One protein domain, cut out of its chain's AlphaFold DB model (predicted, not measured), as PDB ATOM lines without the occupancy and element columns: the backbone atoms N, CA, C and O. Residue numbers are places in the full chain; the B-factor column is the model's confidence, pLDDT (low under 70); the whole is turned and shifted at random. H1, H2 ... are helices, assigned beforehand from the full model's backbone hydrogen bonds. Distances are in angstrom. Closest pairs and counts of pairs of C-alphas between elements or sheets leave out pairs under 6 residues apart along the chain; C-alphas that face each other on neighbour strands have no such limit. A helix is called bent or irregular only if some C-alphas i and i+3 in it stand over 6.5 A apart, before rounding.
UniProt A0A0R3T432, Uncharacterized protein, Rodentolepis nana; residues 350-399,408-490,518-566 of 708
ATOM      1  N   LEU A 350      -3.269  57.107  32.970       88.25
ATOM      2  CA  LEU A 350      -3.345  56.321  31.731       88.25
ATOM      3  C   LEU A 350      -3.731  54.854  31.963       88.25
ATOM      4  O   LEU A 350      -4.399  54.271  31.114       88.25
ATOM      5  N   LYS A 351      -3.361  54.273  33.115       86.19
ATOM      6  CA  LYS A 351      -3.647  52.870  33.462       86.19
ATOM      7  C   LYS A 351      -5.106  52.453  33.215       86.19
ATOM      8  O   LYS A 351      -5.301  51.565  32.397       86.19
ATOM      9  N   PRO A 352      -6.130  53.088  33.820       89.12
ATOM     10  CA  PRO A 352      -7.523  52.678  33.610       89.12
ATOM     11  C   PRO A 352      -7.983  52.800  32.148       89.12
ATOM     12  O   PRO A 352      -8.700  51.928  31.670       89.12
ATOM     13  N   ILE A 353      -7.538  53.840  31.433       91.19
ATOM     14  CA  ILE A 353      -7.918  54.091  30.033       91.19
ATOM     15  C   ILE A 353      -7.364  52.982  29.133       91.19
ATOM     16  O   ILE A 353      -8.092  52.400  28.330       91.19
ATOM     17  N   ILE A 354      -6.075  52.668  29.282       90.19
ATOM     18  CA  ILE A 354      -5.403  51.649  28.472       90.19
ATOM     19  C   ILE A 354      -5.898  50.253  28.846       90.19
ATOM     20  O   ILE A 354      -6.168  49.462  27.949       90.19
ATOM     21  N   SER A 355      -6.092  49.953  30.135       87.94
ATOM     22  CA  SER A 355      -6.693  48.683  30.556       87.94
ATOM     23  C   SER A 355      -8.068  48.477  29.920       87.94
ATOM     24  O   SER A 355      -8.290  47.436  29.311       87.94
ATOM     25  N   SER A 356      -8.947  49.488  29.960       90.19
ATOM     26  CA  SER A 356     -10.272  49.408  29.334       90.19
ATOM     27  C   SER A 356     -10.193  49.183  27.819       90.19
ATOM     28  O   SER A 356     -10.900  48.329  27.286       90.19
ATOM     29  N   LEU A 357      -9.292  49.893  27.129       91.19
ATOM     30  CA  LEU A 357      -9.095  49.750  25.685       91.19
ATOM     31  C   LEU A 357      -8.620  48.343  25.314       91.19
ATOM     32  O   LEU A 357      -9.179  47.715  24.420       91.19
ATOM     33  N   VAL A 358      -7.604  47.830  26.009       87.38
ATOM     34  CA  VAL A 358      -7.027  46.518  25.703       87.38
ATOM     35  C   VAL A 358      -7.996  45.389  26.055       87.38
ATOM     36  O   VAL A 358      -8.108  44.440  25.287       87.38
ATOM     37  N   GLU A 359      -8.750  45.495  27.152       85.06
ATOM     38  CA  GLU A 359      -9.801  44.527  27.508       85.06
ATOM     39  C   GLU A 359     -10.948  44.490  26.487       85.06
ATOM     40  O   GLU A 359     -11.548  43.436  26.262       85.06
ATOM     41  N   ARG A 360     -11.276  45.630  25.869       88.75
ATOM     42  CA  ARG A 360     -12.241  45.698  24.764       88.75
ATOM     43  C   ARG A 360     -11.690  45.065  23.490       88.75
ATOM     44  O   ARG A 360     -12.320  44.169  22.941       88.75
ATOM     45  N   LEU A 361     -10.482  45.449  23.081       86.94
ATOM     46  CA  LEU A 361      -9.820  44.868  21.910       86.94
ATOM     47  C   LEU A 361      -9.584  43.358  22.068       86.94
ATOM     48  O   LEU A 361      -9.660  42.623  21.094       86.94
ATOM     49  N   LEU A 362      -9.345  42.871  23.288       82.81
ATOM     50  CA  LEU A 362      -9.227  41.442  23.569       82.81
ATOM     51  C   LEU A 362     -10.530  40.683  23.285       82.81
ATOM     52  O   LEU A 362     -10.484  39.588  22.729       82.81
ATOM     53  N   ARG A 363     -11.684  41.260  23.648       82.75
ATOM     54  CA  ARG A 363     -12.996  40.686  23.311       82.75
ATOM     55  C   ARG A 363     -13.196  40.654  21.801       82.75
ATOM     56  O   ARG A 363     -13.489  39.594  21.271       82.75
ATOM     57  N   TYR A 364     -12.895  41.758  21.126       84.44
ATOM     58  CA  TYR A 364     -12.960  41.853  19.669       84.44
ATOM     59  C   TYR A 364     -12.095  40.796  18.958       84.44
ATOM     60  O   TYR A 364     -12.587  40.067  18.106       84.44
ATOM     61  N   VAL A 365     -10.836  40.615  19.376       80.56
ATOM     62  CA  VAL A 365      -9.934  39.583  18.822       80.56
ATOM     63  C   VAL A 365     -10.418  38.160  19.119       80.56
ATOM     64  O   VAL A 365     -10.119  37.244  18.361       80.56
ATOM     65  N   SER A 366     -11.149  37.952  20.217       76.06
ATOM     66  CA  SER A 366     -11.720  36.641  20.550       76.06
ATOM     67  C   SER A 366     -12.969  36.316  19.723       76.06
ATOM     68  O   SER A 366     -13.319  35.146  19.597       76.06
ATOM     69  N   GLU A 367     -13.650  37.338  19.199       75.38
ATOM     70  CA  GLU A 367     -14.868  37.221  18.391       75.38
ATOM     71  C   GLU A 367     -14.568  37.162  16.880       75.38
ATOM     72  O   GLU A 367     -15.325  36.536  16.139       75.38
ATOM     73  N   GLU A 368     -13.465  37.758  16.409       66.31
ATOM     74  CA  GLU A 368     -13.061  37.708  14.998       66.31
ATOM     75  C   GLU A 368     -12.295  36.421  14.630       66.31
ATOM     76  O   GLU A 368     -11.192  36.168  15.108       66.31
ATOM     77  N   GLU A 369     -12.828  35.639  13.681       57.19
ATOM     78  CA  GLU A 369     -12.127  34.485  13.075       57.19
ATOM     79  C   GLU A 369     -11.044  34.902  12.053       57.19
ATOM     80  O   GLU A 369     -10.206  34.096  11.640       57.19
ATOM     81  N   ASN A 370     -11.044  36.175  11.647       55.16
ATOM     82  CA  ASN A 370     -10.108  36.738  10.679       55.16
ATOM     83  C   ASN A 370      -8.790  37.081  11.388       55.16
ATOM     84  O   ASN A 370      -8.789  37.824  12.363       55.16
ATOM     85  N   GLY A 371      -7.651  36.582  10.899       59.84
ATOM     86  CA  GLY A 371      -6.306  36.705  11.500       59.84
ATOM     87  C   GLY A 371      -5.726  38.122  11.712       59.84
ATOM     88  O   GLY A 371      -4.512  38.271  11.818       59.84
ATOM     89  N   ASN A 372      -6.555  39.163  11.804       67.56
ATOM     90  CA  ASN A 372      -6.191  40.551  12.088       67.56
ATOM     91  C   ASN A 372      -5.706  40.776  13.531       67.56
ATOM     92  O   ASN A 372      -5.024  41.767  13.803       67.56
ATOM     93  N   GLY A 373      -6.000  39.854  14.457       73.31
ATOM     94  CA  GLY A 373      -5.610  39.973  15.866       73.31
ATOM     95  C   GLY A 373      -4.099  40.096  16.094       73.31
ATOM     96  O   GLY A 373      -3.670  40.827  16.988       73.31
ATOM     97  N   GLU A 374      -3.272  39.459  15.258       77.25
ATOM     98  CA  GLU A 374      -1.812  39.577  15.365       77.25
ATOM     99  C   GLU A 374      -1.320  40.976  14.970       77.25
ATOM    100  O   GLU A 374      -0.521  41.577  15.690       77.25
ATOM    101  N   ALA A 375      -1.811  41.522  13.855       81.31
ATOM    102  CA  ALA A 375      -1.427  42.856  13.392       81.31
ATOM    103  C   ALA A 375      -1.836  43.938  14.406       81.31
ATOM    104  O   ALA A 375      -1.054  44.846  14.705       81.31
ATOM    105  N   LEU A 376      -3.030  43.802  14.993       83.81
ATOM    106  CA  LEU A 376      -3.507  44.681  16.062       83.81
ATOM    107  C   LEU A 376      -2.629  44.582  17.311       83.81
ATOM    108  O   LEU A 376      -2.239  45.613  17.862       83.81
ATOM    109  N   PHE A 377      -2.258  43.370  17.726       85.56
ATOM    110  CA  PHE A 377      -1.350  43.167  18.852       85.56
ATOM    111  C   PHE A 377       0.027  43.798  18.606       85.56
ATOM    112  O   PHE A 377       0.552  44.491  19.478       85.56
ATOM    113  N   GLN A 378       0.615  43.592  17.424       85.81
ATOM    114  CA  GLN A 378       1.915  44.170  17.076       85.81
ATOM    115  C   GLN A 378       1.859  45.702  17.093       85.81
ATOM    116  O   GLN A 378       2.719  46.340  17.703       85.81
ATOM    117  N   SER A 379       0.814  46.294  16.501       86.69
ATOM    118  CA  SER A 379       0.601  47.744  16.541       86.69
ATOM    119  C   SER A 379       0.447  48.255  17.976       86.69
ATOM    120  O   SER A 379       1.061  49.259  18.332       86.69
ATOM    121  N   LEU A 380      -0.337  47.567  18.810       88.44
ATOM    122  CA  LEU A 380      -0.550  47.926  20.212       88.44
ATOM    123  C   LEU A 380       0.749  47.860  21.020       88.44
ATOM    124  O   LEU A 380       1.053  48.784  21.768       88.44
ATOM    125  N   SER A 381       1.514  46.781  20.863       87.62
ATOM    126  CA  SER A 381       2.762  46.545  21.589       87.62
ATOM    127  C   SER A 381       3.804  47.626  21.293       87.62
ATOM    128  O   SER A 381       4.397  48.191  22.216       87.62
ATOM    129  N   VAL A 382       3.974  47.981  20.013       88.81
ATOM    130  CA  VAL A 382       4.919  49.023  19.585       88.81
ATOM    131  C   VAL A 382       4.506  50.396  20.116       88.81
ATOM    132  O   VAL A 382       5.321  51.081  20.735       88.81
ATOM    133  N   GLU A 383       3.251  50.798  19.915       88.19
ATOM    134  CA  GLU A 383       2.765  52.121  20.330       88.19
ATOM    135  C   GLU A 383       2.726  52.264  21.862       88.19
ATOM    136  O   GLU A 383       3.116  53.303  22.397       88.19
ATOM    137  N   LEU A 384       2.342  51.212  22.599       88.19
ATOM    138  CA  LEU A 384       2.380  51.208  24.065       88.19
ATOM    139  C   LEU A 384       3.818  51.315  24.587       88.19
ATOM    140  O   LEU A 384       4.081  52.088  25.509       88.19
ATOM    141  N   GLY A 385       4.756  50.570  23.996       84.75
ATOM    142  CA  GLY A 385       6.172  50.646  24.354       84.75
ATOM    143  C   GLY A 385       6.738  52.055  24.158       84.75
ATOM    144  O   GLY A 385       7.387  52.591  25.058       84.75
ATOM    145  N   GLN A 386       6.424  52.694  23.025       86.50
ATOM    146  CA  GLN A 386       6.807  54.083  22.758       86.50
ATOM    147  C   GLN A 386       6.166  55.061  23.750       86.50
ATOM    148  O   GLN A 386       6.856  55.937  24.272       86.50
ATOM    149  N   LEU A 387       4.877  54.892  24.055       85.31
ATOM    150  CA  LEU A 387       4.159  55.722  25.021       85.31
ATOM    151  C   LEU A 387       4.805  55.655  26.410       85.31
ATOM    152  O   LEU A 387       5.054  56.696  27.018       85.31
ATOM    153  N   VAL A 388       5.093  54.445  26.904       85.19
ATOM    154  CA  VAL A 388       5.736  54.232  28.211       85.19
ATOM    155  C   VAL A 388       7.130  54.849  28.233       85.19
ATOM    156  O   VAL A 388       7.474  55.520  29.203       85.19
ATOM    157  N   HIS A 389       7.912  54.678  27.165       82.94
ATOM    158  CA  HIS A 389       9.254  55.249  27.072       82.94
ATOM    159  C   HIS A 389       9.225  56.785  27.117       82.94
ATOM    160  O   HIS A 389       9.829  57.379  28.008       82.94
ATOM    161  N   ARG A 390       8.441  57.437  26.246       80.44
ATOM    162  CA  ARG A 390       8.364  58.910  26.178       80.44
ATOM    163  C   ARG A 390       7.766  59.528  27.446       80.44
ATOM    164  O   ARG A 390       8.255  60.538  27.945       80.44
ATOM    165  N   ARG A 391       6.729  58.909  28.027       78.00
ATOM    166  CA  ARG A 391       6.166  59.343  29.322       78.00
ATOM    167  C   ARG A 391       7.105  59.085  30.495       78.00
ATOM    168  O   ARG A 391       7.017  59.796  31.498       78.00
ATOM    169  N   GLY A 392       7.969  58.083  30.378       72.75
ATOM    170  CA  GLY A 392       8.991  57.769  31.361       72.75
ATOM    171  C   GLY A 392      10.168  58.745  31.342       72.75
ATOM    172  O   GLY A 392      10.636  59.152  32.400       72.75
ATOM    173  N   GLU A 393      10.593  59.219  30.169       71.62
ATOM    174  CA  GLU A 393      11.615  60.274  30.052       71.62
ATOM    175  C   GLU A 393      11.177  61.596  30.706       71.62
ATOM    176  O   GLU A 393      11.975  62.293  31.337       71.62
ATOM    177  N   LEU A 394       9.883  61.927  30.625       67.62
ATOM    178  CA  LEU A 394       9.324  63.079  31.340       67.62
ATOM    179  C   LEU A 394       9.424  62.931  32.864       67.62
ATOM    180  O   LEU A 394       9.524  63.937  33.554       67.62
ATOM    181  N   TYR A 395       9.411  61.700  33.384       64.12
ATOM    182  CA  TYR A 395       9.572  61.432  34.813       64.12
ATOM    183  C   TYR A 395      11.035  61.591  35.262       64.12
ATOM    184  O   TYR A 395      11.298  62.155  36.323       64.12
ATOM    185  N   SER A 396      12.002  61.138  34.453       58.88
ATOM    186  CA  SER A 396      13.432  61.152  34.808       58.88
ATOM    187  C   SER A 396      14.109  62.520  34.647       58.88
ATOM    188  O   SER A 396      15.066  62.824  35.359       58.88
ATOM    189  N   THR A 397      13.617  63.368  33.739       56.38
ATOM    190  CA  THR A 397      14.208  64.689  33.447       56.38
ATOM    191  C   THR A 397      13.845  65.779  34.467       56.38
ATOM    192  O   THR A 397      14.568  66.771  34.588       56.38
ATOM    193  N   THR A 398      12.784  65.599  35.261       50.78
ATOM    194  CA  THR A 398      12.385  66.530  36.331       50.78
ATOM    195  C   THR A 398      12.858  66.063  37.711       50.78
ATOM    196  O   THR A 398      12.170  65.336  38.420       50.78
ATOM    197  N   SER A 399      14.044  66.522  38.118       39.22
ATOM    198  CA  SER A 399      14.567  66.400  39.490       39.22
ATOM    199  C   SER A 399      13.706  67.191  40.510       39.22
ATOM    200  O   SER A 399      13.119  68.215  40.142       39.22
ATOM    201  N   ILE A 408       4.715  64.760  37.548       55.38
ATOM    202  CA  ILE A 408       5.101  64.930  36.146       55.38
ATOM    203  C   ILE A 408       5.711  63.613  35.661       55.38
ATOM    204  O   ILE A 408       6.803  63.246  36.073       55.38
ATOM    205  N   GLY A 409       4.968  62.882  34.829       60.25
ATOM    206  CA  GLY A 409       5.398  61.641  34.182       60.25
ATOM    207  C   GLY A 409       4.617  60.409  34.646       60.25
ATOM    208  O   GLY A 409       3.800  60.484  35.563       60.25
ATOM    209  N   LEU A 410       4.851  59.277  33.980       68.25
ATOM    210  CA  LEU A 410       4.266  57.992  34.368       68.25
ATOM    211  C   LEU A 410       5.018  57.457  35.601       68.25
ATOM    212  O   LEU A 410       6.222  57.209  35.489       68.25
ATOM    213  N   PRO A 411       4.365  57.271  36.765       72.25
ATOM    214  CA  PRO A 411       5.036  56.672  37.908       72.25
ATOM    215  C   PRO A 411       5.449  55.235  37.554       72.25
ATOM    216  O   PRO A 411       4.684  54.519  36.900       72.25
ATOM    217  N   PRO A 412       6.626  54.769  38.007       73.25
ATOM    218  CA  PRO A 412       7.101  53.424  37.684       73.25
ATOM    219  C   PRO A 412       6.123  52.335  38.155       73.25
ATOM    220  O   PRO A 412       6.043  51.277  37.541       73.25
ATOM    221  N   GLU A 413       5.331  52.617  39.197       78.69
ATOM    222  CA  GLU A 413       4.273  51.754  39.746       78.69
ATOM    223  C   GLU A 413       3.177  51.390  38.733       78.69
ATOM    224  O   GLU A 413       2.610  50.300  38.811       78.69
ATOM    225  N   ASP A 414       2.894  52.269  37.770       80.56
ATOM    226  CA  ASP A 414       1.844  52.043  36.775       80.56
ATOM    227  C   ASP A 414       2.334  51.198  35.589       80.56
ATOM    228  O   ASP A 414       1.516  50.604  34.887       80.56
ATOM    229  N   VAL A 415       3.653  51.088  35.383       84.75
ATOM    230  CA  VAL A 415       4.251  50.394  34.229       84.75
ATOM    231  C   VAL A 415       3.833  48.920  34.149       84.75
ATOM    232  O   VAL A 415       3.324  48.527  33.097       84.75
ATOM    233  N   PRO A 416       3.946  48.091  35.210       84.50
ATOM    234  CA  PRO A 416       3.483  46.704  35.133       84.50
ATOM    235  C   PRO A 416       1.978  46.607  34.854       84.50
ATOM    236  O   PRO A 416       1.538  45.726  34.118       84.50
ATOM    237  N   GLY A 417       1.194  47.553  35.384       81.81
ATOM    238  CA  GLY A 417      -0.248  47.633  35.167       81.81
ATOM    239  C   GLY A 417      -0.648  47.985  33.730       81.81
ATOM    240  O   GLY A 417      -1.726  47.588  33.302       81.81
ATOM    241  N   LEU A 418       0.207  48.686  32.980       85.75
ATOM    242  CA  LEU A 418       0.001  48.964  31.553       85.75
ATOM    243  C   LEU A 418       0.321  47.758  30.668       85.75
ATOM    244  O   LEU A 418      -0.373  47.517  29.683       85.75
ATOM    245  N   PHE A 419       1.350  46.988  31.024       87.06
ATOM    246  CA  PHE A 419       1.737  45.789  30.281       87.06
ATOM    247  C   PHE A 419       0.886  44.561  30.625       87.06
ATOM    248  O   PHE A 419       0.808  43.646  29.810       87.06
ATOM    249  N   ALA A 420       0.217  44.521  31.783       84.94
ATOM    250  CA  ALA A 420      -0.607  43.379  32.183       84.94
ATOM    251  C   ALA A 420      -1.775  43.086  31.212       84.94
ATOM    252  O   ALA A 420      -1.892  41.938  30.785       84.94
ATOM    253  N   PRO A 421      -2.589  44.068  30.771       82.25
ATOM    254  CA  PRO A 421      -3.605  43.836  29.742       82.25
ATOM    255  C   PRO A 421      -3.013  43.365  28.406       82.25
ATOM    256  O   PRO A 421      -3.566  42.471  27.767       82.25
ATOM    257  N   LEU A 422      -1.865  43.924  27.998       84.81
ATOM    258  CA  LEU A 422      -1.171  43.509  26.775       84.81
ATOM    259  C   LEU A 422      -0.692  42.055  26.879       84.81
ATOM    260  O   LEU A 422      -0.813  41.288  25.930       84.81
ATOM    261  N   LEU A 423      -0.192  41.657  28.046       84.44
ATOM    262  CA  LEU A 423       0.221  40.288  28.315       84.44
ATOM    263  C   LEU A 423      -0.978  39.328  28.321       84.44
ATOM    264  O   LEU A 423      -0.873  38.245  27.752       84.44
ATOM    265  N   SER A 424      -2.131  39.730  28.870       81.50
ATOM    266  CA  SER A 424      -3.384  38.966  28.747       81.50
ATOM    267  C   SER A 424      -3.765  38.737  27.284       81.50
ATOM    268  O   SER A 424      -4.131  37.624  26.911       81.50
ATOM    269  N   MET A 425      -3.634  39.768  26.443       79.69
ATOM    270  CA  MET A 425      -3.893  39.657  25.009       79.69
ATOM    271  C   MET A 425      -2.889  38.732  24.318       79.69
ATOM    272  O   MET A 425      -3.299  37.869  23.549       79.69
ATOM    273  N   ALA A 426      -1.598  38.828  24.652       81.25
ATOM    274  CA  ALA A 426      -0.570  37.930  24.125       81.25
ATOM    275  C   ALA A 426      -0.852  36.455  24.461       81.25
ATOM    276  O   ALA A 426      -0.604  35.578  23.639       81.25
ATOM    277  N   ILE A 427      -1.378  36.181  25.662       77.50
ATOM    278  CA  ILE A 427      -1.753  34.829  26.100       77.50
ATOM    279  C   ILE A 427      -2.942  34.295  25.287       77.50
ATOM    280  O   ILE A 427      -2.958  33.111  24.948       77.50
ATOM    281  N   ALA A 428      -3.902  35.156  24.943       74.69
ATOM    282  CA  ALA A 428      -5.093  34.784  24.181       74.69
ATOM    283  C   ALA A 428      -4.834  34.524  22.682       74.69
ATOM    284  O   ALA A 428      -5.671  33.913  22.024       74.69
ATOM    285  N   LEU A 429      -3.685  34.943  22.136       75.06
ATOM    286  CA  LEU A 429      -3.329  34.716  20.730       75.06
ATOM    287  C   LEU A 429      -3.123  33.219  20.386       75.06
ATOM    288  O   LEU A 429      -2.874  32.399  21.284       75.06
ATOM    289  N   PRO A 430      -3.179  32.847  19.085       66.31
ATOM    290  CA  PRO A 430      -2.951  31.480  18.611       66.31
ATOM    291  C   PRO A 430      -1.611  30.874  19.053       66.31
ATOM    292  O   PRO A 430      -0.605  31.561  19.250       66.31
ATOM    293  N   GLU A 431      -1.589  29.545  19.178       63.97
ATOM    294  CA  GLU A 431      -0.529  28.804  19.880       63.97
ATOM    295  C   GLU A 431       0.865  28.921  19.253       63.97
ATOM    296  O   GLU A 431       1.863  28.812  19.964       63.97
ATOM    297  N   SER A 432       0.945  29.164  17.943       60.66
ATOM    298  CA  SER A 432       2.196  29.208  17.179       60.66
ATOM    299  C   SER A 432       3.084  30.415  17.503       60.66
ATOM    300  O   SER A 432       4.302  30.334  17.350       60.66
ATOM    301  N   ILE A 433       2.496  31.529  17.946       66.25
ATOM    302  CA  ILE A 433       3.179  32.829  18.106       66.25
ATOM    303  C   ILE A 433       3.180  33.300  19.574       66.25
ATOM    304  O   ILE A 433       4.004  34.133  19.970       66.25
ATOM    305  N   ARG A 434       2.309  32.717  20.407       72.00
ATOM    306  CA  ARG A 434       2.085  33.058  21.822       72.00
ATOM    307  C   ARG A 434       3.371  33.233  22.636       72.00
ATOM    308  O   ARG A 434       3.518  34.218  23.353       72.00
ATOM    309  N   THR A 435       4.318  32.304  22.530       76.38
ATOM    310  CA  THR A 435       5.534  32.274  23.367       76.38
ATOM    311  C   THR A 435       6.481  33.438  23.078       76.38
ATOM    312  O   THR A 435       6.963  34.097  24.003       76.38
ATOM    313  N   ASN A 436       6.691  33.744  21.798       80.75
ATOM    314  CA  ASN A 436       7.555  34.835  21.356       80.75
ATOM    315  C   ASN A 436       6.975  36.197  21.756       80.75
ATOM    316  O   ASN A 436       7.703  37.047  22.268       80.75
ATOM    317  N   GLN A 437       5.663  36.382  21.587       81.81
ATOM    318  CA  GLN A 437       4.997  37.642  21.925       81.81
ATOM    319  C   GLN A 437       4.930  37.870  23.437       81.81
ATOM    320  O   GLN A 437       5.216  38.971  23.905       81.81
ATOM    321  N   VAL A 438       4.651  36.825  24.225       83.88
ATOM    322  CA  VAL A 438       4.722  36.888  25.694       83.88
ATOM    323  C   VAL A 438       6.123  37.302  26.153       83.88
ATOM    324  O   VAL A 438       6.256  38.216  26.970       83.88
ATOM    325  N   ASN A 439       7.179  36.696  25.601       86.00
ATOM    326  CA  ASN A 439       8.549  37.068  25.955       86.00
ATOM    327  C   ASN A 439       8.879  38.516  25.555       86.00
ATOM    328  O   ASN A 439       9.506  39.235  26.333       86.00
ATOM    329  N   ALA A 440       8.430  38.964  24.380       85.88
ATOM    330  CA  ALA A 440       8.641  40.330  23.902       85.88
ATOM    331  C   ALA A 440       7.979  41.379  24.811       85.88
ATOM    332  O   ALA A 440       8.601  42.399  25.124       85.88
ATOM    333  N   VAL A 441       6.759  41.118  25.298       86.12
ATOM    334  CA  VAL A 441       6.054  42.007  26.239       86.12
ATOM    335  C   VAL A 441       6.781  42.072  27.579       86.12
ATOM    336  O   VAL A 441       7.028  43.162  28.093       86.12
ATOM    337  N   LEU A 442       7.185  40.921  28.127       86.94
ATOM    338  CA  LEU A 442       7.933  40.865  29.388       86.94
ATOM    339  C   LEU A 442       9.286  41.580  29.278       86.94
ATOM    340  O   LEU A 442       9.684  42.299  30.195       86.94
ATOM    341  N   LEU A 443       9.986  41.420  28.152       87.00
ATOM    342  CA  LEU A 443      11.257  42.095  27.908       87.00
ATOM    343  C   LEU A 443      11.072  43.611  27.768       87.00
ATOM    344  O   LEU A 443      11.838  44.363  28.366       87.00
ATOM    345  N   SER A 444      10.030  44.051  27.057       86.12
ATOM    346  CA  SER A 444       9.677  45.470  26.925       86.12
ATOM    347  C   SER A 444       9.362  46.097  28.286       86.12
ATOM    348  O   SER A 444       9.901  47.153  28.623       86.12
ATOM    349  N   ALA A 445       8.582  45.403  29.123       86.31
ATOM    350  CA  ALA A 445       8.302  45.826  30.494       86.31
ATOM    351  C   ALA A 445       9.583  45.927  31.341       86.31
ATOM    352  O   ALA A 445       9.770  46.908  32.062       86.31
ATOM    353  N   ALA A 446      10.498  44.957  31.218       85.38
ATOM    354  CA  ALA A 446      11.779  44.982  31.920       85.38
ATOM    355  C   ALA A 446      12.640  46.175  31.493       85.38
ATOM    356  O   ALA A 446      13.149  46.898  32.344       85.38
ATOM    357  N   THR A 447      12.760  46.415  30.184       85.25
ATOM    358  CA  THR A 447      13.516  47.561  29.665       85.25
ATOM    359  C   THR A 447      12.917  48.891  30.116       85.25
ATOM    360  O   THR A 447      13.659  49.776  30.530       85.25
ATOM    361  N   ALA A 448      11.586  49.022  30.134       82.94
ATOM    362  CA  ALA A 448      10.921  50.225  30.622       82.94
ATOM    363  C   ALA A 448      11.236  50.488  32.107       82.94
ATOM    364  O   ALA A 448      11.624  51.598  32.473       82.94
ATOM    365  N   LEU A 449      11.152  49.462  32.959       81.88
ATOM    366  CA  LEU A 449      11.468  49.583  34.387       81.88
ATOM    367  C   LEU A 449      12.947  49.906  34.649       81.88
ATOM    368  O   LEU A 449      13.244  50.707  35.537       81.88
ATOM    369  N   GLU A 450      13.867  49.335  33.869       81.50
ATOM    370  CA  GLU A 450      15.302  49.642  33.945       81.50
ATOM    371  C   GLU A 450      15.601  51.092  33.555       81.50
ATOM    372  O   GLU A 450      16.382  51.752  34.231       81.50
ATOM    373  N   THR A 451      14.958  51.611  32.504       77.50
ATOM    374  CA  THR A 451      15.167  53.006  32.072       77.50
ATOM    375  C   THR A 451      14.656  54.029  33.089       77.50
ATOM    376  O   THR A 451      15.256  55.090  33.256       77.50
ATOM    377  N   LEU A 452      13.569  53.708  33.796       69.00
ATOM    378  CA  LEU A 452      12.959  54.579  34.803       69.00
ATOM    379  C   LEU A 452      13.683  54.537  36.149       69.00
ATOM    380  O   LEU A 452      13.727  55.531  36.873       69.00
ATOM    381  N   SER A 453      14.271  53.393  36.483       67.38
ATOM    382  CA  SER A 453      15.090  53.219  37.675       67.38
ATOM    383  C   SER A 453      16.485  53.767  37.376       67.38
ATOM    384  O   SER A 453      17.369  53.013  36.990       67.38
ATOM    385  N   SER A 454      16.691  55.085  37.518       54.44
ATOM    386  CA  SER A 454      17.899  55.845  37.114       54.44
ATOM    387  C   SER A 454      19.242  55.419  37.752       54.44
ATOM    388  O   SER A 454      20.226  56.152  37.706       54.44
ATOM    389  N   SER A 455      19.313  54.233  38.343       47.75
ATOM    390  CA  SER A 455      20.522  53.536  38.744       47.75
ATOM    391  C   SER A 455      20.237  52.046  38.582       47.75
ATOM    392  O   SER A 455      19.346  51.519  39.250       47.75
ATOM    393  N   SER A 456      20.998  51.356  37.732       44.62
ATOM    394  CA  SER A 456      20.879  49.923  37.398       44.62
ATOM    395  C   SER A 456      21.114  48.962  38.583       44.62
ATOM    396  O   SER A 456      21.471  47.802  38.399       44.62
ATOM    397  N   THR A 457      20.999  49.458  39.815       45.34
ATOM    398  CA  THR A 457      21.443  48.840  41.065       45.34
ATOM    399  C   THR A 457      20.419  48.938  42.198       45.34
ATOM    400  O   THR A 457      20.603  48.272  43.217       45.34
ATOM    401  N   VAL A 458      19.336  49.716  42.062       54.53
ATOM    402  CA  VAL A 458      18.304  49.804  43.110       54.53
ATOM    403  C   VAL A 458      17.263  48.712  42.877       54.53
ATOM    404  O   VAL A 458      16.384  48.843  42.032       54.53
ATOM    405  N   ARG A 459      17.379  47.611  43.628       66.44
ATOM    406  CA  ARG A 459      16.369  46.542  43.658       66.44
ATOM    407  C   ARG A 459      15.038  47.093  44.176       66.44
ATOM    408  O   ARG A 459      15.017  47.889  45.116       66.44
ATOM    409  N   ILE A 460      13.929  46.658  43.580       72.88
ATOM    410  CA  ILE A 460      12.581  47.096  43.960       72.88
ATOM    411  C   ILE A 460      12.258  46.558  45.357       72.88
ATOM    412  O   ILE A 460      12.069  45.352  45.514       72.88
ATOM    413  N   GLN A 461      12.156  47.452  46.346       68.31
ATOM    414  CA  GLN A 461      11.888  47.095  47.744       68.31
ATOM    415  C   GLN A 461      10.638  46.217  47.886       68.31
ATOM    416  O   GLN A 461       9.564  46.538  47.351       68.31
ATOM    417  N   GLY A 462      10.776  45.127  48.645       62.28
ATOM    418  CA  GLY A 462       9.675  44.222  48.964       62.28
ATOM    419  C   GLY A 462       8.537  44.944  49.693       62.28
ATOM    420  O   GLY A 462       8.764  45.699  50.632       62.28
ATOM    421  N   GLY A 463       7.298  44.729  49.239       63.44
ATOM    422  CA  GLY A 463       6.093  45.326  49.837       63.44
ATOM    423  C   GLY A 463       5.668  46.684  49.262       63.44
ATOM    424  O   GLY A 463       4.568  47.146  49.567       63.44
ATOM    425  N   SER A 464       6.475  47.295  48.387       75.06
ATOM    426  CA  SER A 464       6.085  48.496  47.629       75.06
ATOM    427  C   SER A 464       4.925  48.223  46.656       75.06
ATOM    428  O   SER A 464       4.706  47.086  46.230       75.06
ATOM    429  N   ILE A 465       4.185  49.269  46.265       75.25
ATOM    430  CA  ILE A 465       3.099  49.169  45.269       75.25
ATOM    431  C   ILE A 465       3.648  48.618  43.943       75.25
ATOM    432  O   ILE A 465       3.072  47.685  43.383       75.25
ATOM    433  N   LEU A 466       4.825  49.094  43.521       79.25
ATOM    434  CA  LEU A 466       5.554  48.586  42.356       79.25
ATOM    435  C   LEU A 466       5.849  47.082  42.451       79.25
ATOM    436  O   LEU A 466       5.605  46.350  41.497       79.25
ATOM    437  N   SER A 467       6.345  46.604  43.600       79.50
ATOM    438  CA  SER A 467       6.621  45.177  43.812       79.50
ATOM    439  C   SER A 467       5.357  44.328  43.654       79.50
ATOM    440  O   SER A 467       5.402  43.266  43.037       79.50
ATOM    441  N   ARG A 468       4.215  44.801  44.163       79.62
ATOM    442  CA  ARG A 468       2.939  44.077  44.093       79.62
ATOM    443  C   ARG A 468       2.388  43.997  42.671       79.62
ATOM    444  O   ARG A 468       1.943  42.929  42.259       79.62
ATOM    445  N   GLU A 469       2.441  45.097  41.928       79.94
ATOM    446  CA  GLU A 469       2.018  45.153  40.522       79.94
ATOM    447  C   GLU A 469       2.948  44.326  39.621       79.94
ATOM    448  O   GLU A 469       2.477  43.576  38.768       79.94
ATOM    449  N   LEU A 470       4.266  44.376  39.856       83.56
ATOM    450  CA  LEU A 470       5.242  43.564  39.127       83.56
ATOM    451  C   LEU A 470       5.065  42.064  39.398       83.56
ATOM    452  O   LEU A 470       5.085  41.266  38.463       83.56
ATOM    453  N   LEU A 471       4.843  41.671  40.654       80.81
ATOM    454  CA  LEU A 471       4.484  40.291  40.982       80.81
ATOM    455  C   LEU A 471       3.194  39.880  40.263       80.81
ATOM    456  O   LEU A 471       3.125  38.782  39.723       80.81
ATOM    457  N   GLY A 472       2.207  40.775  40.181       78.38
ATOM    458  CA  GLY A 472       0.986  40.532  39.421       78.38
ATOM    459  C   GLY A 472       1.222  40.254  37.938       78.38
ATOM    460  O   GLY A 472       0.671  39.290  37.406       78.38
ATOM    461  N   LEU A 473       2.097  41.031  37.294       83.06
ATOM    462  CA  LEU A 473       2.516  40.799  35.910       83.06
ATOM    463  C   LEU A 473       3.217  39.439  35.748       83.06
ATOM    464  O   LEU A 473       2.958  38.725  34.782       83.06
ATOM    465  N   LEU A 474       4.070  39.058  36.704       83.44
ATOM    466  CA  LEU A 474       4.795  37.782  36.704       83.44
ATOM    467  C   LEU A 474       3.899  36.561  36.966       83.44
ATOM    468  O   LEU A 474       4.231  35.459  36.534       83.44
ATOM    469  N   TYR A 475       2.773  36.732  37.660       80.69
ATOM    470  CA  TYR A 475       1.814  35.650  37.900       80.69
ATOM    471  C   TYR A 475       0.911  35.372  36.698       80.69
ATOM    472  O   TYR A 475       0.379  34.268  36.583       80.69
ATOM    473  N   LEU A 476       0.756  36.328  35.782       75.12
ATOM    474  CA  LEU A 476      -0.156  36.196  34.650       75.12
ATOM    475  C   LEU A 476       0.209  35.035  33.699       75.12
ATOM    476  O   LEU A 476      -0.690  34.267  33.360       75.12
ATOM    477  N   PRO A 477       1.488  34.789  33.339       77.25
ATOM    478  CA  PRO A 477       1.873  33.597  32.576       77.25
ATOM    479  C   PRO A 477       1.691  32.276  33.345       77.25
ATOM    480  O   PRO A 477       1.577  31.219  32.729       77.25
ATOM    481  N   LEU A 478       1.671  32.312  34.685       71.81
ATOM    482  CA  LEU A 478       1.573  31.123  35.542       71.81
ATOM    483  C   LEU A 478       0.123  30.702  35.819       71.81
ATOM    484  O   LEU A 478      -0.169  29.509  35.904       71.81
ATOM    485  N   TYR A 479      -0.787  31.664  35.963       69.00
ATOM    486  CA  TYR A 479      -2.182  31.412  36.345       69.00
ATOM    487  C   TYR A 479      -3.201  31.793  35.264       69.00
ATOM    488  O   TYR A 479      -4.351  31.377  35.358       69.00
ATOM    489  N   GLY A 480      -2.783  32.515  34.223       65.50
ATOM    490  CA  GLY A 480      -3.648  32.958  33.133       65.50
ATOM    491  C   GLY A 480      -4.459  34.228  33.447       65.50
ATOM    492  O   GLY A 480      -4.451  34.730  34.579       65.50
ATOM    493  N   PRO A 481      -5.153  34.780  32.434       56.19
ATOM    494  CA  PRO A 481      -5.990  35.967  32.575       56.19
ATOM    495  C   PRO A 481      -7.218  35.651  33.441       56.19
ATOM    496  O   PRO A 481      -8.098  34.901  33.035       56.19
ATOM    497  N   GLY A 482      -7.270  36.207  34.655       49.78
ATOM    498  CA  GLY A 482      -8.375  35.985  35.601       49.78
ATOM    499  C   GLY A 482      -7.947  35.735  37.048       49.78
ATOM    500  O   GLY A 482      -8.800  35.717  37.933       49.78
ATOM    501  N   PHE A 483      -6.646  35.588  37.323       48.78
ATOM    502  CA  PHE A 483      -6.154  35.422  38.691       48.78
ATOM    503  C   PHE A 483      -6.301  36.728  39.503       48.78
ATOM    504  O   PHE A 483      -5.670  37.737  39.167       48.78
ATOM    505  N   PRO A 484      -7.116  36.762  40.576       39.94
ATOM    506  CA  PRO A 484      -7.336  37.987  41.328       39.94
ATOM    507  C   PRO A 484      -6.096  38.363  42.154       39.94
ATOM    508  O   PRO A 484      -5.763  37.734  43.156       39.94
ATOM    509  N   LEU A 485      -5.475  39.494  41.803       42.06
ATOM    510  CA  LEU A 485      -4.346  40.122  42.517       42.06
ATOM    511  C   LEU A 485      -4.663  40.558  43.967       42.06
ATOM    512  O   LEU A 485      -3.781  41.034  44.687       42.06
ATOM    513  N   ARG A 486      -5.911  40.383  44.430       36.12
ATOM    514  CA  ARG A 486      -6.354  40.686  45.804       36.12
ATOM    515  C   ARG A 486      -5.695  39.814  46.878       36.12
ATOM    516  O   ARG A 486      -5.698  40.217  48.032       36.12
ATOM    517  N   LEU A 487      -5.064  38.695  46.517       35.88
ATOM    518  CA  LEU A 487      -4.263  37.882  47.447       35.88
ATOM    519  C   LEU A 487      -2.905  38.506  47.822       35.88
ATOM    520  O   LEU A 487      -2.173  37.978  48.658       35.88
ATOM    521  N   VAL A 488      -2.523  39.610  47.176       39.66
ATOM    522  CA  VAL A 488      -1.211  40.248  47.362       39.66
ATOM    523  C   VAL A 488      -1.335  41.538  48.187       39.66
ATOM    524  O   VAL A 488      -0.344  42.236  48.385       39.66
ATOM    525  N   SER A 489      -2.532  41.890  48.680       29.02
ATOM    526  CA  SER A 489      -2.732  43.070  49.526       29.02
ATOM    527  C   SER A 489      -2.685  42.764  51.011       29.02
ATOM    528  O   SER A 489      -3.546  42.050  51.501       29.02
ATOM    529  N   SER A 490      -1.785  43.485  51.675       31.89
ATOM    530  CA  SER A 490      -1.635  43.682  53.115       31.89
ATOM    531  C   SER A 490      -0.666  42.747  53.833       31.89
ATOM    532  O   SER A 490      -0.382  41.617  53.455       31.89
ATOM    533  N   PRO A 518       0.669  25.759  25.236       50.72
ATOM    534  CA  PRO A 518       2.123  25.727  25.452       50.72
ATOM    535  C   PRO A 518       2.675  26.511  26.657       50.72
ATOM    536  O   PRO A 518       3.817  26.257  27.033       50.72
ATOM    537  N   LEU A 519       1.923  27.433  27.280       54.41
ATOM    538  CA  LEU A 519       2.325  28.111  28.534       54.41
ATOM    539  C   LEU A 519       2.071  27.239  29.777       54.41
ATOM    540  O   LEU A 519       2.542  27.538  30.878       54.41
ATOM    541  N   GLY A 520       1.330  26.144  29.603       58.06
ATOM    542  CA  GLY A 520       1.244  25.061  30.566       58.06
ATOM    543  C   GLY A 520       2.611  24.431  30.830       58.06
ATOM    544  O   GLY A 520       2.922  24.164  31.988       58.06
ATOM    545  N   CYS A 521       3.432  24.255  29.787       68.12
ATOM    546  CA  CYS A 521       4.707  23.537  29.831       68.12
ATOM    547  C   CYS A 521       5.804  24.303  30.583       68.12
ATOM    548  O   CYS A 521       6.050  25.488  30.337       68.12
ATOM    549  N   LEU A 522       6.523  23.591  31.453       72.62
ATOM    550  CA  LEU A 522       7.587  24.168  32.274       72.62
ATOM    551  C   LEU A 522       8.770  24.663  31.429       72.62
ATOM    552  O   LEU A 522       9.271  25.756  31.674       72.62
ATOM    553  N   SER A 523       9.174  23.910  30.403       70.00
ATOM    554  CA  SER A 523      10.250  24.305  29.480       70.00
ATOM    555  C   SER A 523       9.934  25.618  28.756       70.00
ATOM    556  O   SER A 523      10.764  26.522  28.694       70.00
ATOM    557  N   THR A 524       8.692  25.795  28.297       75.12
ATOM    558  CA  THR A 524       8.253  27.043  27.663       75.12
ATOM    559  C   THR A 524       8.347  28.230  28.622       75.12
ATOM    560  O   THR A 524       8.864  29.278  28.242       75.12
ATOM    561  N   LEU A 525       7.891  28.081  29.870       76.56
ATOM    562  CA  LEU A 525       7.969  29.140  30.884       76.56
ATOM    563  C   LEU A 525       9.414  29.487  31.255       76.56
ATOM    564  O   LEU A 525       9.741  30.662  31.418       76.56
ATOM    565  N   LEU A 526      10.282  28.481  31.364       78.12
ATOM    566  CA  LEU A 526      11.698  28.664  31.679       78.12
ATOM    567  C   LEU A 526      12.460  29.324  30.524       78.12
ATOM    568  O   LEU A 526      13.368  30.123  30.774       78.12
ATOM    569  N   SER A 527      12.040  29.082  29.279       79.19
ATOM    570  CA  SER A 527      12.634  29.714  28.097       79.19
ATOM    571  C   SER A 527      12.414  31.238  28.039       79.19
ATOM    572  O   SER A 527      13.195  31.950  27.404       79.19
ATOM    573  N   LEU A 528      11.420  31.777  28.761       81.19
ATOM    574  CA  LEU A 528      11.095  33.208  28.802       81.19
ATOM    575  C   LEU A 528      12.193  34.039  29.494       81.19
ATOM    576  O   LEU A 528      12.178  34.266  30.707       81.19
ATOM    577  N   SER A 529      13.129  34.574  28.712       83.12
ATOM    578  CA  SER A 529      14.188  35.471  29.195       83.12
ATOM    579  C   SER A 529      13.654  36.727  29.896       83.12
ATOM    580  O   SER A 529      14.265  37.199  30.855       83.12
ATOM    581  N   GLY A 530      12.509  37.260  29.454       80.44
ATOM    582  CA  GLY A 530      11.857  38.417  30.072       80.44
ATOM    583  C   GLY A 530      11.419  38.150  31.515       80.44
ATOM    584  O   GLY A 530      11.600  39.008  32.376       80.44
ATOM    585  N   LEU A 531      10.936  36.936  31.808       83.56
ATOM    586  CA  LEU A 531      10.550  36.517  33.162       83.56
ATOM    587  C   LEU A 531      11.759  36.545  34.109       83.56
ATOM    588  O   LEU A 531      11.686  37.087  35.213       83.56
ATOM    589  N   ARG A 532      12.897  36.004  33.652       83.50
ATOM    590  CA  ARG A 532      14.141  35.953  34.436       83.50
ATOM    591  C   ARG A 532      14.709  37.350  34.677       83.50
ATOM    592  O   ARG A 532      15.096  37.671  35.799       83.50
ATOM    593  N   LYS A 533      14.673  38.209  33.655       83.62
ATOM    594  CA  LYS A 533      15.119  39.603  33.750       83.62
ATOM    595  C   LYS A 533      14.290  40.406  34.761       83.62
ATOM    596  O   LYS A 533      14.862  41.053  35.632       83.62
ATOM    597  N   LEU A 534      12.961  40.297  34.713       83.94
ATOM    598  CA  LEU A 534      12.061  40.939  35.683       83.94
ATOM    599  C   LEU A 534      12.252  40.403  37.110       83.94
ATOM    600  O   LEU A 534      12.252  41.183  38.061       83.94
ATOM    601  N   CYS A 535      12.468  39.092  37.271       82.19
ATOM    602  CA  CYS A 535      12.791  38.492  38.568       82.19
ATOM    603  C   CYS A 535      14.089  39.075  39.158       82.19
ATOM    604  O   CYS A 535      14.170  39.300  40.364       82.19
ATOM    605  N   GLY A 536      15.083  39.389  38.322       80.38
ATOM    606  CA  GLY A 536      16.329  40.034  38.744       80.38
ATOM    607  C   GLY A 536      16.165  41.454  39.308       80.38
ATOM    608  O   GLY A 536      16.994  41.874  40.115       80.38
ATOM    609  N   LEU A 537      15.096  42.169  38.936       81.12
ATOM    610  CA  LEU A 537      14.799  43.527  39.423       81.12
ATOM    611  C   LEU A 537      14.154  43.541  40.820       81.12
ATOM    612  O   LEU A 537      14.165  44.569  41.503       81.12
ATOM    613  N   LEU A 538      13.581  42.413  41.249       81.94
ATOM    614  CA  LEU A 538      12.930  42.271  42.548       81.94
ATOM    615  C   LEU A 538      13.952  42.151  43.688       81.94
ATOM    616  O   LEU A 538      15.019  41.549  43.549       81.94
ATOM    617  N   ASP A 539      13.586  42.675  44.856       80.94
ATOM    618  CA  ASP A 539      14.320  42.438  46.096       80.94
ATOM    619  C   ASP A 539      14.179  40.984  46.590       80.94
ATOM    620  O   ASP A 539      13.272  40.246  46.186       80.94
ATOM    621  N   ILE A 540      15.079  40.564  47.479       78.69
ATOM    622  CA  ILE A 540      15.236  39.181  47.952       78.69
ATOM    623  C   ILE A 540      13.908  38.622  48.470       78.69
ATOM    624  O   ILE A 540      13.501  37.538  48.057       78.69
ATOM    625  N   SER A 541      13.184  39.377  49.301       77.62
ATOM    626  CA  SER A 541      11.887  38.951  49.848       77.62
ATOM    627  C   SER A 541      10.849  38.645  48.753       77.62
ATOM    628  O   SER A 541      10.201  37.596  48.774       77.62
ATOM    629  N   ALA A 542      10.730  39.514  47.744       77.56
ATOM    630  CA  ALA A 542       9.781  39.328  46.648       77.56
ATOM    631  C   ALA A 542      10.202  38.192  45.700       77.56
ATOM    632  O   ALA A 542       9.346  37.436  45.239       77.56
ATOM    633  N   ARG A 543      11.511  38.017  45.459       81.75
ATOM    634  CA  ARG A 543      12.047  36.888  44.678       81.75
ATOM    635  C   ARG A 543      11.771  35.545  45.342       81.75
ATOM    636  O   ARG A 543      11.378  34.615  44.646       81.75
ATOM    637  N   ARG A 544      11.916  35.445  46.670       80.38
ATOM    638  CA  ARG A 544      11.554  34.227  47.420       80.38
ATOM    639  C   ARG A 544      10.079  33.890  47.241       80.38
ATOM    640  O   ARG A 544       9.758  32.763  46.889       80.38
ATOM    641  N   ARG A 545       9.195  34.884  47.393       77.69
ATOM    642  CA  ARG A 545       7.748  34.704  47.203       77.69
ATOM    643  C   ARG A 545       7.405  34.212  45.796       77.69
ATOM    644  O   ARG A 545       6.629  33.271  45.654       77.69
ATOM    645  N   PHE A 546       7.994  34.825  44.770       82.88
ATOM    646  CA  PHE A 546       7.805  34.394  43.387       82.88
ATOM    647  C   PHE A 546       8.329  32.970  43.155       82.88
ATOM    648  O   PHE A 546       7.613  32.147  42.591       82.88
ATOM    649  N   ALA A 547       9.536  32.653  43.634       83.12
ATOM    650  CA  ALA A 547      10.149  31.336  43.474       83.12
ATOM    651  C   ALA A 547       9.334  30.220  44.151       83.12
ATOM    652  O   ALA A 547       9.123  29.173  43.544       83.12
ATOM    653  N   SER A 548       8.821  30.445  45.364       81.38
ATOM    654  CA  SER A 548       7.978  29.468  46.065       81.38
ATOM    655  C   SER A 548       6.678  29.183  45.307       81.38
ATOM    656  O   SER A 548       6.319  28.023  45.117       81.38
ATOM    657  N   LEU A 549       6.001  30.223  44.804       77.50
ATOM    658  CA  LEU A 549       4.776  30.061  44.010       77.50
ATOM    659  C   LEU A 549       5.041  29.402  42.652       77.50
ATOM    660  O   LEU A 549       4.258  28.560  42.218       77.50
ATOM    661  N   PHE A 550       6.159  29.740  42.008       82.69
ATOM    662  CA  PHE A 550       6.586  29.114  40.759       82.69
ATOM    663  C   PHE A 550       6.774  27.601  40.932       82.69
ATOM    664  O   PHE A 550       6.228  26.823  40.150       82.69
ATOM    665  N   ILE A 551       7.485  27.175  41.986       80.81
ATOM    666  CA  ILE A 551       7.688  25.749  42.285       80.81
ATOM    667  C   ILE A 551       6.360  25.084  42.641       80.81
ATOM    668  O   ILE A 551       6.064  24.026  42.092       80.81
ATOM    669  N   SER A 552       5.552  25.696  43.517       80.38
ATOM    670  CA  SER A 552       4.245  25.146  43.904       80.38
ATOM    671  C   SER A 552       3.401  24.842  42.673       80.38
ATOM    672  O   SER A 552       2.888  23.736  42.525       80.38
ATOM    673  N   ARG A 553       3.335  25.790  41.728       75.69
ATOM    674  CA  ARG A 553       2.537  25.616  40.517       75.69
ATOM    675  C   ARG A 553       3.110  24.554  39.579       75.69
ATOM    676  O   ARG A 553       2.342  23.782  39.010       75.69
ATOM    677  N   ALA A 554       4.432  24.496  39.424       76.31
ATOM    678  CA  ALA A 554       5.083  23.463  38.618       76.31
ATOM    679  C   ALA A 554       4.833  22.053  39.190       76.31
ATOM    680  O   ALA A 554       4.516  21.125  38.446       76.31
ATOM    681  N   VAL A 555       4.897  21.903  40.518       77.94
ATOM    682  CA  VAL A 555       4.628  20.636  41.216       77.94
ATOM    683  C   VAL A 555       3.153  20.245  41.114       77.94
ATOM    684  O   VAL A 555       2.856  19.105  40.766       77.94
ATOM    685  N   GLU A 556       2.218  21.174  41.322       75.50
ATOM    686  CA  GLU A 556       0.782  20.920  41.121       75.50
ATOM    687  C   GLU A 556       0.485  20.416  39.704       75.50
ATOM    688  O   GLU A 556      -0.179  19.395  39.538       75.50
ATOM    689  N   ARG A 557       1.022  21.081  38.674       71.38
ATOM    690  CA  ARG A 557       0.845  20.659  37.276       71.38
ATOM    691  C   ARG A 557       1.506  19.314  36.985       71.38
ATOM    692  O   ARG A 557       1.000  18.562  36.165       71.38
ATOM    693  N   SER A 558       2.599  18.975  37.671       68.38
ATOM    694  CA  SER A 558       3.256  17.674  37.490       68.38
ATOM    695  C   SER A 558       2.394  16.503  37.975       68.38
ATOM    696  O   SER A 558       2.526  15.391  37.467       68.38
ATOM    697  N   SER A 559       1.479  16.755  38.920       66.88
ATOM    698  CA  SER A 559       0.528  15.750  39.401       66.88
ATOM    699  C   SER A 559      -0.592  15.458  38.397       66.88
ATOM    700  O   SER A 559      -1.116  14.344  38.381       66.88
ATOM    701  N   THR A 560      -0.939  16.430  37.545       65.12
ATOM    702  CA  THR A 560      -2.016  16.317  36.551       65.12
ATOM    703  C   THR A 560      -1.500  15.931  35.163       65.12
ATOM    704  O   THR A 560      -2.109  15.083  34.515       65.12
ATOM    705  N   ASP A 561      -0.371  16.496  34.725       64.19
ATOM    706  CA  ASP A 561       0.307  16.168  33.468       64.19
ATOM    707  C   ASP A 561       1.839  16.091  33.657       64.19
ATOM    708  O   ASP A 561       2.558  17.090  33.531       64.19
ATOM    709  N   PRO A 562       2.382  14.896  33.949       62.56
ATOM    710  CA  PRO A 562       3.802  14.730  34.232       62.56
ATOM    711  C   PRO A 562       4.696  14.901  32.996       62.56
ATOM    712  O   PRO A 562       5.888  15.145  33.153       62.56
ATOM    713  N   ALA A 563       4.170  14.775  31.772       61.41
ATOM    714  CA  ALA A 563       4.988  14.826  30.559       61.41
ATOM    715  C   ALA A 563       5.379  16.263  30.167       61.41
ATOM    716  O   ALA A 563       6.478  16.480  29.657       61.41
ATOM    717  N   SER A 564       4.513  17.249  30.433       64.31
ATOM    718  CA  SER A 564       4.745  18.665  30.097       64.31
ATOM    719  C   SER A 564       5.558  19.447  31.138       64.31
ATOM    720  O   SER A 564       6.055  20.539  30.845       64.31
ATOM    721  N   GLN A 565       5.711  18.905  32.352       70.31
ATOM    722  CA  GLN A 565       6.421  19.548  33.470       70.31
ATOM    723  C   GLN A 565       7.838  19.010  33.707       70.31
ATOM    724  O   GLN A 565       8.498  19.424  34.658       70.31
ATOM    725  N   GLN A 566       8.318  18.086  32.875       72.69
ATOM    726  CA  GLN A 566       9.642  17.489  33.042       72.69
ATOM    727  C   GLN A 566      10.745  18.349  32.425       72.69
ATOM    728  O   GLN A 566      10.735  18.668  31.237       72.69
TER     729      GLN A 566
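Overview. This is residues 350 to 399, 408 to 490 and 518 to 566 of the 708 residues of an uncharacterized protein of Rodentolepis nana (UniProt A0A0R3T432). Nearly parallel helices stand in two rows side by side: H1, H3, H5 and H9 make one row and run the same way, while H2, H4 and the shorter H8 make the other and run against them. H3 is in the middle, and the short H6 and H7 lie at the margins. H1 to H5 form an up-and-down bundle, each helix running against the one before it. The printed part has 182 residues with nine named helices, H1 to H9 in chain order, and no named strand; its class is all helix. It is compact, with a radius of gyration of the C-alphas of 16.4 A and spans of 53 by 42 by 27 A.

Arrangement. H1, residues 350 to 367, is close to but not clearly touching H2, residues 373 to 397, with C-alphas 365 and 373 closest at 5.3 A. The hub is H3, residues 412 to 428, touching four helices. It touches H1 the same way at a shallow tilt of 1 degree, closest at C-alphas 351 and 418, 5.7 A. It touches H2 opposite ways, closest at C-alphas 381 and 422, 7.2 A. With H4, residues 434 to 452, it forms a helical hairpin, closest at C-alphas 426 and 438, 5.6 A. H2 and H4 touch, closest at C-alphas 392 and 452, 6.1 A. H5, residues 465 to 479, touches H3, closest at C-alphas 413 and 466, 4.3 A. H6, residues 485 to 488, is close to but not clearly touching H5, with C-alphas 472 and 485 closest at 6.2 A. H7, residues 522 to 527, is close to but not clearly touching H4, with C-alphas 435 and 524 closest at 7.3 A. H8, residues 529 to 537, touches H4 at residues 439 to 446 alone, closest at C-alphas 443 and 530, 4.3 A. H9, residues 540 to 560, touches H5, closest at C-alphas 471 and 546, 7.2 A. Every O i to N i+4 pair is within hydrogen-bond range in H1, H4, H7 and H8, but 20 of 21 in H2, 9 of 13 in H3, 9 of 11 in H5 and 16 of 17 in H9; H6 is too short for such a pair.

Along the chain. H1 begins at C-alpha 350, (-3.345, 56.321, 31.731), and is 26.0 A long; H2 is 36.2 A, H3 26.0 A, H4 27.4 A and H5 20.6 A. H9, 30.8 A, ends at C-alpha 560, (-2.016, 16.317, 36.551). H3 and H5 are only just irregular: C-alphas 413 and 416 are 6.9 A apart, and 474 and 477 6.6 A.

Size, cuts and confidence. C-alphas 399 and 563 are farthest apart, 53.2 A. Cuts leave gaps of 10.1 A from C-alpha 399 to 408 and 33.2 A from 490 to 518. The link from H4 to H5 is long. Mean pLDDT of the printed part is 74.3; 52 residues are under 70, among them 479 to 490.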